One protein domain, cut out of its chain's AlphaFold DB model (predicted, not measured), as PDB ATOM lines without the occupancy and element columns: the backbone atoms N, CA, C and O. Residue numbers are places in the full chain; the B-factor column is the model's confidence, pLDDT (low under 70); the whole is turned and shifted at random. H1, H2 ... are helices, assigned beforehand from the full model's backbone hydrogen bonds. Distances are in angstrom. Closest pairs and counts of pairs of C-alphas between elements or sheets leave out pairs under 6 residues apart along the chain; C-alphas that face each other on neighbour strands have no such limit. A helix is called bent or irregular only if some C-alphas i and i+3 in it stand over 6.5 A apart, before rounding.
ATOM      1  N   ALA A  14     -12.150  46.830  13.682       62.47
ATOM      2  CA  ALA A  14     -12.858  46.849  14.959       62.47
ATOM      3  C   ALA A  14     -14.324  46.382  14.846       62.47
ATOM      4  O   ALA A  14     -14.824  45.719  15.748       62.47
ATOM      5  N   LEU A  15     -15.001  46.663  13.726       64.94
ATOM      6  CA  LEU A  15     -16.380  46.214  13.500       64.94
ATOM      7  C   LEU A  15     -16.440  44.710  13.217       64.94
ATOM      8  O   LEU A  15     -17.406  44.059  13.599       64.94
ATOM      9  N   LEU A  16     -15.391  44.157  12.603       69.62
ATOM     10  CA  LEU A  16     -15.252  42.716  12.399       69.62
ATOM     11  C   LEU A  16     -15.049  41.995  13.736       69.62
ATOM     12  O   LEU A  16     -15.762  41.038  13.998       69.62
ATOM     13  N   LYS A  17     -14.191  42.516  14.624       68.25
ATOM     14  CA  LYS A  17     -13.989  41.947  15.970       68.25
ATOM     15  C   LYS A  17     -15.241  42.006  16.845       68.25
ATOM     16  O   LYS A  17     -15.533  41.048  17.544       68.25
ATOM     17  N   VAL A  18     -16.004  43.100  16.802       72.75
ATOM     18  CA  VAL A  18     -17.261  43.210  17.569       72.75
ATOM     19  C   VAL A  18     -18.360  42.321  16.974       72.75
ATOM     20  O   VAL A  18     -19.137  41.733  17.723       72.75
ATOM     21  N   ALA A  19     -18.426  42.177  15.647       69.88
ATOM     22  CA  ALA A  19     -19.336  41.228  15.003       69.88
ATOM     23  C   ALA A  19     -18.961  39.770  15.319       69.88
ATOM     24  O   ALA A  19     -19.844  38.965  15.596       69.88
ATOM     25  N   GLU A  20     -17.665  39.454  15.346       69.94
ATOM     26  CA  GLU A  20     -17.127  38.149  15.730       69.94
ATOM     27  C   GLU A  20     -17.423  37.846  17.203       69.94
ATOM     28  O   GLU A  20     -17.995  36.802  17.499       69.94
ATOM     29  N   GLN A  21     -17.177  38.793  18.112       69.38
ATOM     30  CA  GLN A  21     -17.531  38.670  19.530       69.38
ATOM     31  C   GLN A  21     -19.036  38.492  19.741       69.38
ATOM     32  O   GLN A  21     -19.441  37.634  20.517       69.38
ATOM     33  N   ARG A  22     -19.884  39.239  19.021       68.50
ATOM     34  CA  ARG A  22     -21.342  39.037  19.072       68.50
ATOM     35  C   ARG A  22     -21.757  37.680  18.517       68.50
ATOM     36  O   ARG A  22     -22.668  37.064  19.060       68.50
ATOM     37  N   SER A  23     -21.115  37.211  17.450       68.81
ATOM     38  CA  SER A  23     -21.389  35.883  16.895       68.81
ATOM     39  C   SER A  23     -20.961  34.775  17.855       68.81
ATOM     40  O   SER A  23     -21.710  33.821  18.034       68.81
ATOM     41  N   ALA A  24     -19.826  34.950  18.538       71.44
ATOM     42  CA  ALA A  24     -19.337  34.042  19.562       71.44
ATOM     43  C   ALA A  24     -20.278  34.021  20.770       71.44
ATOM     44  O   ALA A  24     -20.588  32.950  21.265       71.44
ATOM     45  N   ASP A  25     -20.806  35.172  21.190       81.75
ATOM     46  CA  ASP A  25     -21.753  35.268  22.304       81.75
ATOM     47  C   ASP A  25     -23.106  34.606  21.971       81.75
ATOM     48  O   ASP A  25     -23.672  33.871  22.778       81.75
ATOM     49  N   VAL A  26     -23.606  34.771  20.739       78.62
ATOM     50  CA  VAL A  26     -24.816  34.071  20.268       78.62
ATOM     51  C   VAL A  26     -24.572  32.568  20.132       78.62
ATOM     52  O   VAL A  26     -25.397  31.784  20.596       78.62
ATOM     53  N   GLN A  27     -23.454  32.148  19.534       78.12
ATOM     54  CA  GLN A  27     -23.094  30.731  19.426       78.12
ATOM     55  C   GLN A  27     -22.921  30.093  20.802       78.12
ATOM     56  O   GLN A  27     -23.425  28.997  21.021       78.12
ATOM     57  N   LEU A  28     -22.282  30.790  21.742       77.75
ATOM     58  CA  LEU A  28     -22.101  30.331  23.113       77.75
ATOM     59  C   LEU A  28     -23.448  30.217  23.831       77.75
ATOM     60  O   LEU A  28     -23.717  29.200  24.453       77.75
ATOM     61  N   ARG A  29     -24.351  31.193  23.672       79.81
ATOM     62  CA  ARG A  29     -25.713  31.127  24.232       79.81
ATOM     63  C   ARG A  29     -26.550  30.001  23.634       79.81
ATOM     64  O   ARG A  29     -27.314  29.367  24.357       79.81
ATOM     65  N   VAL A  30     -26.431  29.748  22.333       77.31
ATOM     66  CA  VAL A  30     -27.118  28.629  21.671       77.31
ATOM     67  C   VAL A  30     -26.527  27.299  22.131       77.31
ATOM     68  O   VAL A  30     -27.283  26.397  22.482       77.31
ATOM     69  N   ALA A  31     -25.202  27.185  22.209       73.06
ATOM     70  CA  ALA A  31     -24.527  26.011  22.750       73.06
ATOM     71  C   ALA A  31     -24.935  25.755  24.209       73.06
ATOM     72  O   ALA A  31     -25.212  24.615  24.577       73.06
ATOM     73  N   ASP A  32     -25.057  26.811  25.010       73.31
ATOM     74  CA  ASP A  32     -25.519  26.762  26.395       73.31
ATOM     75  C   ASP A  32     -26.978  26.318  26.503       73.31
ATOM     76  O   ASP A  32     -27.304  25.489  27.352       73.31
ATOM     77  N   ALA A  33     -27.846  26.818  25.623       74.31
ATOM     78  CA  ALA A  33     -29.250  26.434  25.576       74.31
ATOM     79  C   ALA A  33     -29.427  24.971  25.145       74.31
ATOM     80  O   ALA A  33     -30.177  24.235  25.782       74.31
ATOM     81  N   ILE A  34     -28.704  24.529  24.110       73.94
ATOM     82  CA  ILE A  34     -28.710  23.134  23.645       73.94
ATOM     83  C   ILE A  34     -28.169  22.215  24.740       73.94
ATOM     84  O   ILE A  34     -28.773  21.191  25.033       73.94
ATOM     85  N   THR A  35     -27.079  22.612  25.395       71.69
ATOM     86  CA  THR A  35     -26.487  21.895  26.530       71.69
ATOM     87  C   THR A  35     -27.484  21.736  27.680       71.69
ATOM     88  O   THR A  35     -27.672  20.635  28.196       71.69
ATOM     89  N   ALA A  36     -28.155  22.820  28.077       70.62
ATOM     90  CA  ALA A  36     -29.150  22.789  29.146       70.62
ATOM     91  C   ALA A  36     -30.389  21.961  28.763       70.62
ATOM     92  O   ALA A  36     -30.963  21.276  29.611       70.62
ATOM     93  N   PHE A  37     -30.788  22.002  27.492       70.88
ATOM     94  CA  PHE A  37     -31.903  21.225  26.960       70.88
ATOM     95  C   PHE A  37     -31.582  19.725  26.899       70.88
ATOM     96  O   PHE A  37     -32.379  18.920  27.378       70.88
ATOM     97  N   ALA A  38     -30.401  19.353  26.399       70.06
ATOM     98  CA  ALA A  38     -29.942  17.968  26.296       70.06
ATOM     99  C   ALA A  38     -29.770  17.296  27.670       70.06
ATOM    100  O   ALA A  38     -30.028  16.105  27.812       70.06
ATOM    101  N   GLY A  39     -29.389  18.055  28.702       65.06
ATOM    102  CA  GLY A  39     -29.294  17.558  30.079       65.06
ATOM    103  C   GLY A  39     -30.632  17.436  30.827       65.06
ATOM    104  O   GLY A  39     -30.630  17.083  32.003       65.06
ATOM    105  N   SER A  40     -31.771  17.762  30.204       70.19
ATOM    106  CA  SER A  40     -33.084  17.799  30.862       70.19
ATOM    107  C   SER A  40     -33.953  16.581  30.527       70.19
ATOM    108  O   SER A  40     -34.033  16.160  29.376       70.19
ATOM    109  N   MET A  41     -34.738  16.097  31.499       71.75
ATOM    110  CA  MET A  41     -35.751  15.045  31.289       71.75
ATOM    111  C   MET A  41     -36.784  15.398  30.204       71.75
ATOM    112  O   MET A  41     -37.366  14.508  29.589       71.75
ATOM    113  N   LYS A  42     -36.991  16.691  29.918       74.62
ATOM    114  CA  LYS A  42     -37.897  17.155  28.853       74.62
ATOM    115  C   LYS A  42     -37.462  16.689  27.461       74.62
ATOM    116  O   LYS A  42     -38.326  16.398  26.638       74.62
ATOM    117  N   PHE A  43     -36.155  16.592  27.205       79.31
ATOM    118  CA  PHE A  43     -35.629  16.128  25.922       79.31
ATOM    119  C   PHE A  43     -36.060  14.688  25.631       79.31
ATOM    120  O   PHE A  43     -36.558  14.404  24.545       79.31
ATOM    121  N   VAL A  44     -35.963  13.808  26.633       80.06
ATOM    122  CA  VAL A  44     -36.355  12.396  26.521       80.06
ATOM    123  C   VAL A  44     -37.830  12.268  26.141       80.06
ATOM    124  O   VAL A  44     -38.157  11.548  25.203       80.06
ATOM    125  N   TYR A  45     -38.720  13.011  26.805       81.88
ATOM    126  CA  TYR A  45     -40.151  12.977  26.487       81.88
ATOM    127  C   TYR A  45     -40.451  13.450  25.063       81.88
ATOM    128  O   TYR A  45     -41.206  12.788  24.354       81.88
ATOM    129  N   VAL A  46     -39.844  14.557  24.620       86.00
ATOM    130  CA  VAL A  46     -40.008  15.047  23.240       86.00
ATOM    131  C   VAL A  46     -39.509  14.009  22.236       86.00
ATOM    132  O   VAL A  46     -40.190  13.750  21.248       86.00
ATOM    133  N   HIS A  47     -38.363  13.381  22.505       81.25
ATOM    134  CA  HIS A  47     -37.765  12.391  21.615       81.25
ATOM    135  C   HIS A  47     -38.631  11.129  21.496       81.25
ATOM    136  O   HIS A  47     -38.881  10.660  20.390       81.25
ATOM    137  N   VAL A  48     -39.164  10.630  22.616       83.19
ATOM    138  CA  VAL A  48     -40.079   9.477  22.639       83.19
ATOM    139  C   VAL A  48     -41.376   9.782  21.890       83.19
ATOM    140  O   VAL A  48     -41.817   8.961  21.089       83.19
ATOM    141  N   VAL A  49     -41.977  10.956  22.106       88.81
ATOM    142  CA  VAL A  49     -43.207  11.360  21.400       88.81
ATOM    143  C   VAL A  49     -42.953  11.508  19.905       88.81
ATOM    144  O   VAL A  49     -43.760  11.042  19.106       88.81
ATOM    145  N   LEU A  50     -41.829  12.113  19.519       86.75
ATOM    146  CA  LEU A  50     -41.449  12.271  18.120       86.75
ATOM    147  C   LEU A  50     -41.227  10.912  17.446       86.75
ATOM    148  O   LEU A  50     -41.775  10.689  16.372       86.75
ATOM    149  N   PHE A  51     -40.507   9.987  18.090       77.81
ATOM    150  CA  PHE A  51     -40.314   8.624  17.582       77.81
ATOM    151  C   PHE A  51     -41.630   7.852  17.468       77.81
ATOM    152  O   PHE A  51     -41.875   7.204  16.453       77.81
ATOM    153  N   ALA A  52     -42.495   7.938  18.482       82.50
ATOM    154  CA  ALA A  52     -43.796   7.281  18.470       82.50
ATOM    155  C   ALA A  52     -44.700   7.839  17.360       82.50
ATOM    156  O   ALA A  52     -45.317   7.073  16.623       82.50
ATOM    157  N   LEU A  53     -44.738   9.166  17.198       85.81
ATOM    158  CA  LEU A  53     -45.492   9.823  16.133       85.81
ATOM    159  C   LEU A  53     -44.942   9.446  14.753       85.81
ATOM    160  O   LEU A  53     -45.709   9.149  13.842       85.81
ATOM    161  N   TRP A  54     -43.618   9.422  14.600       76.88
ATOM    162  CA  TRP A  54     -42.968   9.066  13.343       76.88
ATOM    163  C   TRP A  54     -43.264   7.619  12.947       76.88
ATOM    164  O   TRP A  54     -43.677   7.389  11.810       76.88
ATOM    165  N   MET A  55     -43.112   6.656  13.867       70.69
ATOM    166  CA  MET A  55     -43.406   5.239  13.598       70.69
ATOM    167  C   MET A  55     -44.851   5.021  13.135       70.69
ATOM    168  O   MET A  55     -45.110   4.166  12.295       70.69
ATOM    169  N   LEU A  56     -45.803   5.810  13.640       74.25
ATOM    170  CA  LEU A  56     -47.208   5.699  13.245       74.25
ATOM    171  C   LEU A  56     -47.506   6.313  11.865       74.25
ATOM    172  O   LEU A  56     -48.469   5.906  11.219       74.25
ATOM    173  N   VAL A  57     -46.717   7.294  11.417       70.31
ATOM    174  CA  VAL A  57     -47.015   8.094  10.214       70.31
ATOM    175  C   VAL A  57     -46.175   7.685   8.998       70.31
ATOM    176  O   VAL A  57     -46.674   7.732   7.873       70.31
ATOM    177  N   PHE A  58     -44.915   7.289   9.189       64.25
ATOM    178  CA  PHE A  58     -43.934   7.158   8.101       64.25
ATOM    179  C   PHE A  58     -43.504   5.720   7.769       64.25
ATOM    180  O   PHE A  58     -42.758   5.514   6.809       64.25
ATOM    181  N   GLU A  59     -43.989   4.710   8.493       58.50
ATOM    182  CA  GLU A  59     -43.602   3.313   8.267       58.50
ATOM    183  C   GLU A  59     -44.343   2.716   7.048       58.50
ATOM    184  O   GLU A  59     -45.443   2.173   7.156       58.50
ATOM    185  N   LYS A  60     -43.752   2.838   5.848       57.16
ATOM    186  CA  LYS A  60     -44.258   2.193   4.613       57.16
ATOM    187  C   LYS A  60     -43.251   1.309   3.870       57.16
ATOM    188  O   LYS A  60     -43.674   0.552   3.003       57.16
ATOM    189  N   SER A  61     -41.950   1.366   4.166       52.25
ATOM    190  CA  SER A  61     -40.951   0.496   3.520       52.25
ATOM    191  C   SER A  61     -39.651   0.443   4.326       52.25
ATOM    192  O   SER A  61     -39.134   1.515   4.642       52.25
TER     193      SER A  61
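Overview. This is residues 14 to 61 of the 133 residues of an uncharacterized protein of Pseudonocardiales bacterium (UniProt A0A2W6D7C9). Two helices, the longer H1 and the shorter H2, meet near their ends at a tight link and make an open L, with the corner at residues 39 and 40. The two arms run away from that corner with nothing packed between them, and a short tail, residues 59 to 61, follows H2. The printed part has 48 residues with two named helices, H1 then H2, and no named strand; the class is all helix. The whole is extended, with a radius of gyration of the C-alphas of 18.0 A, and spans 55 by 27 by 10 A.

Along the chain. Find C-alpha 14 at (-12.858, 46.849, 14.959); from there H1, residues 14 to 38, runs 35.4 A to C-alpha 38 at (-29.942, 17.968, 26.296). Pass Gly 39 and Ser 40, and you come to H2, residues 41 to 58, which runs 25.8 A to C-alpha 58 at (-43.934, 7.158, 8.101). Neither helix is bent.

Arrangement. Look at Phe 37 and Phe 43, whose C-alphas, 6.4 A apart, are the closest of H1 and H2. The helices are close but not clearly touching, with 1 pair of C-alphas within 8 A. Their lines are about perpendicular, at 80 degrees, and their centres are 29.0 A apart. In the backbone of H1 and of H2, every O i to N i+4 pair is within hydrogen-bond range.

Size, cuts and confidence. Compare C-alphas 14 and 60, the two farthest apart, at 55.6 A. Residues 14 to 61 stand free, with no C-alpha 8 or more residues away along the chain within 10 A. The printed part has no cut, and the link from H1 to H2 is tight. In the B-factor column of this model, the mean pLDDT of the printed part is 73.5; look for values under 70 at residues 14 to 17, 19 to 23, 39 and 58 to 61.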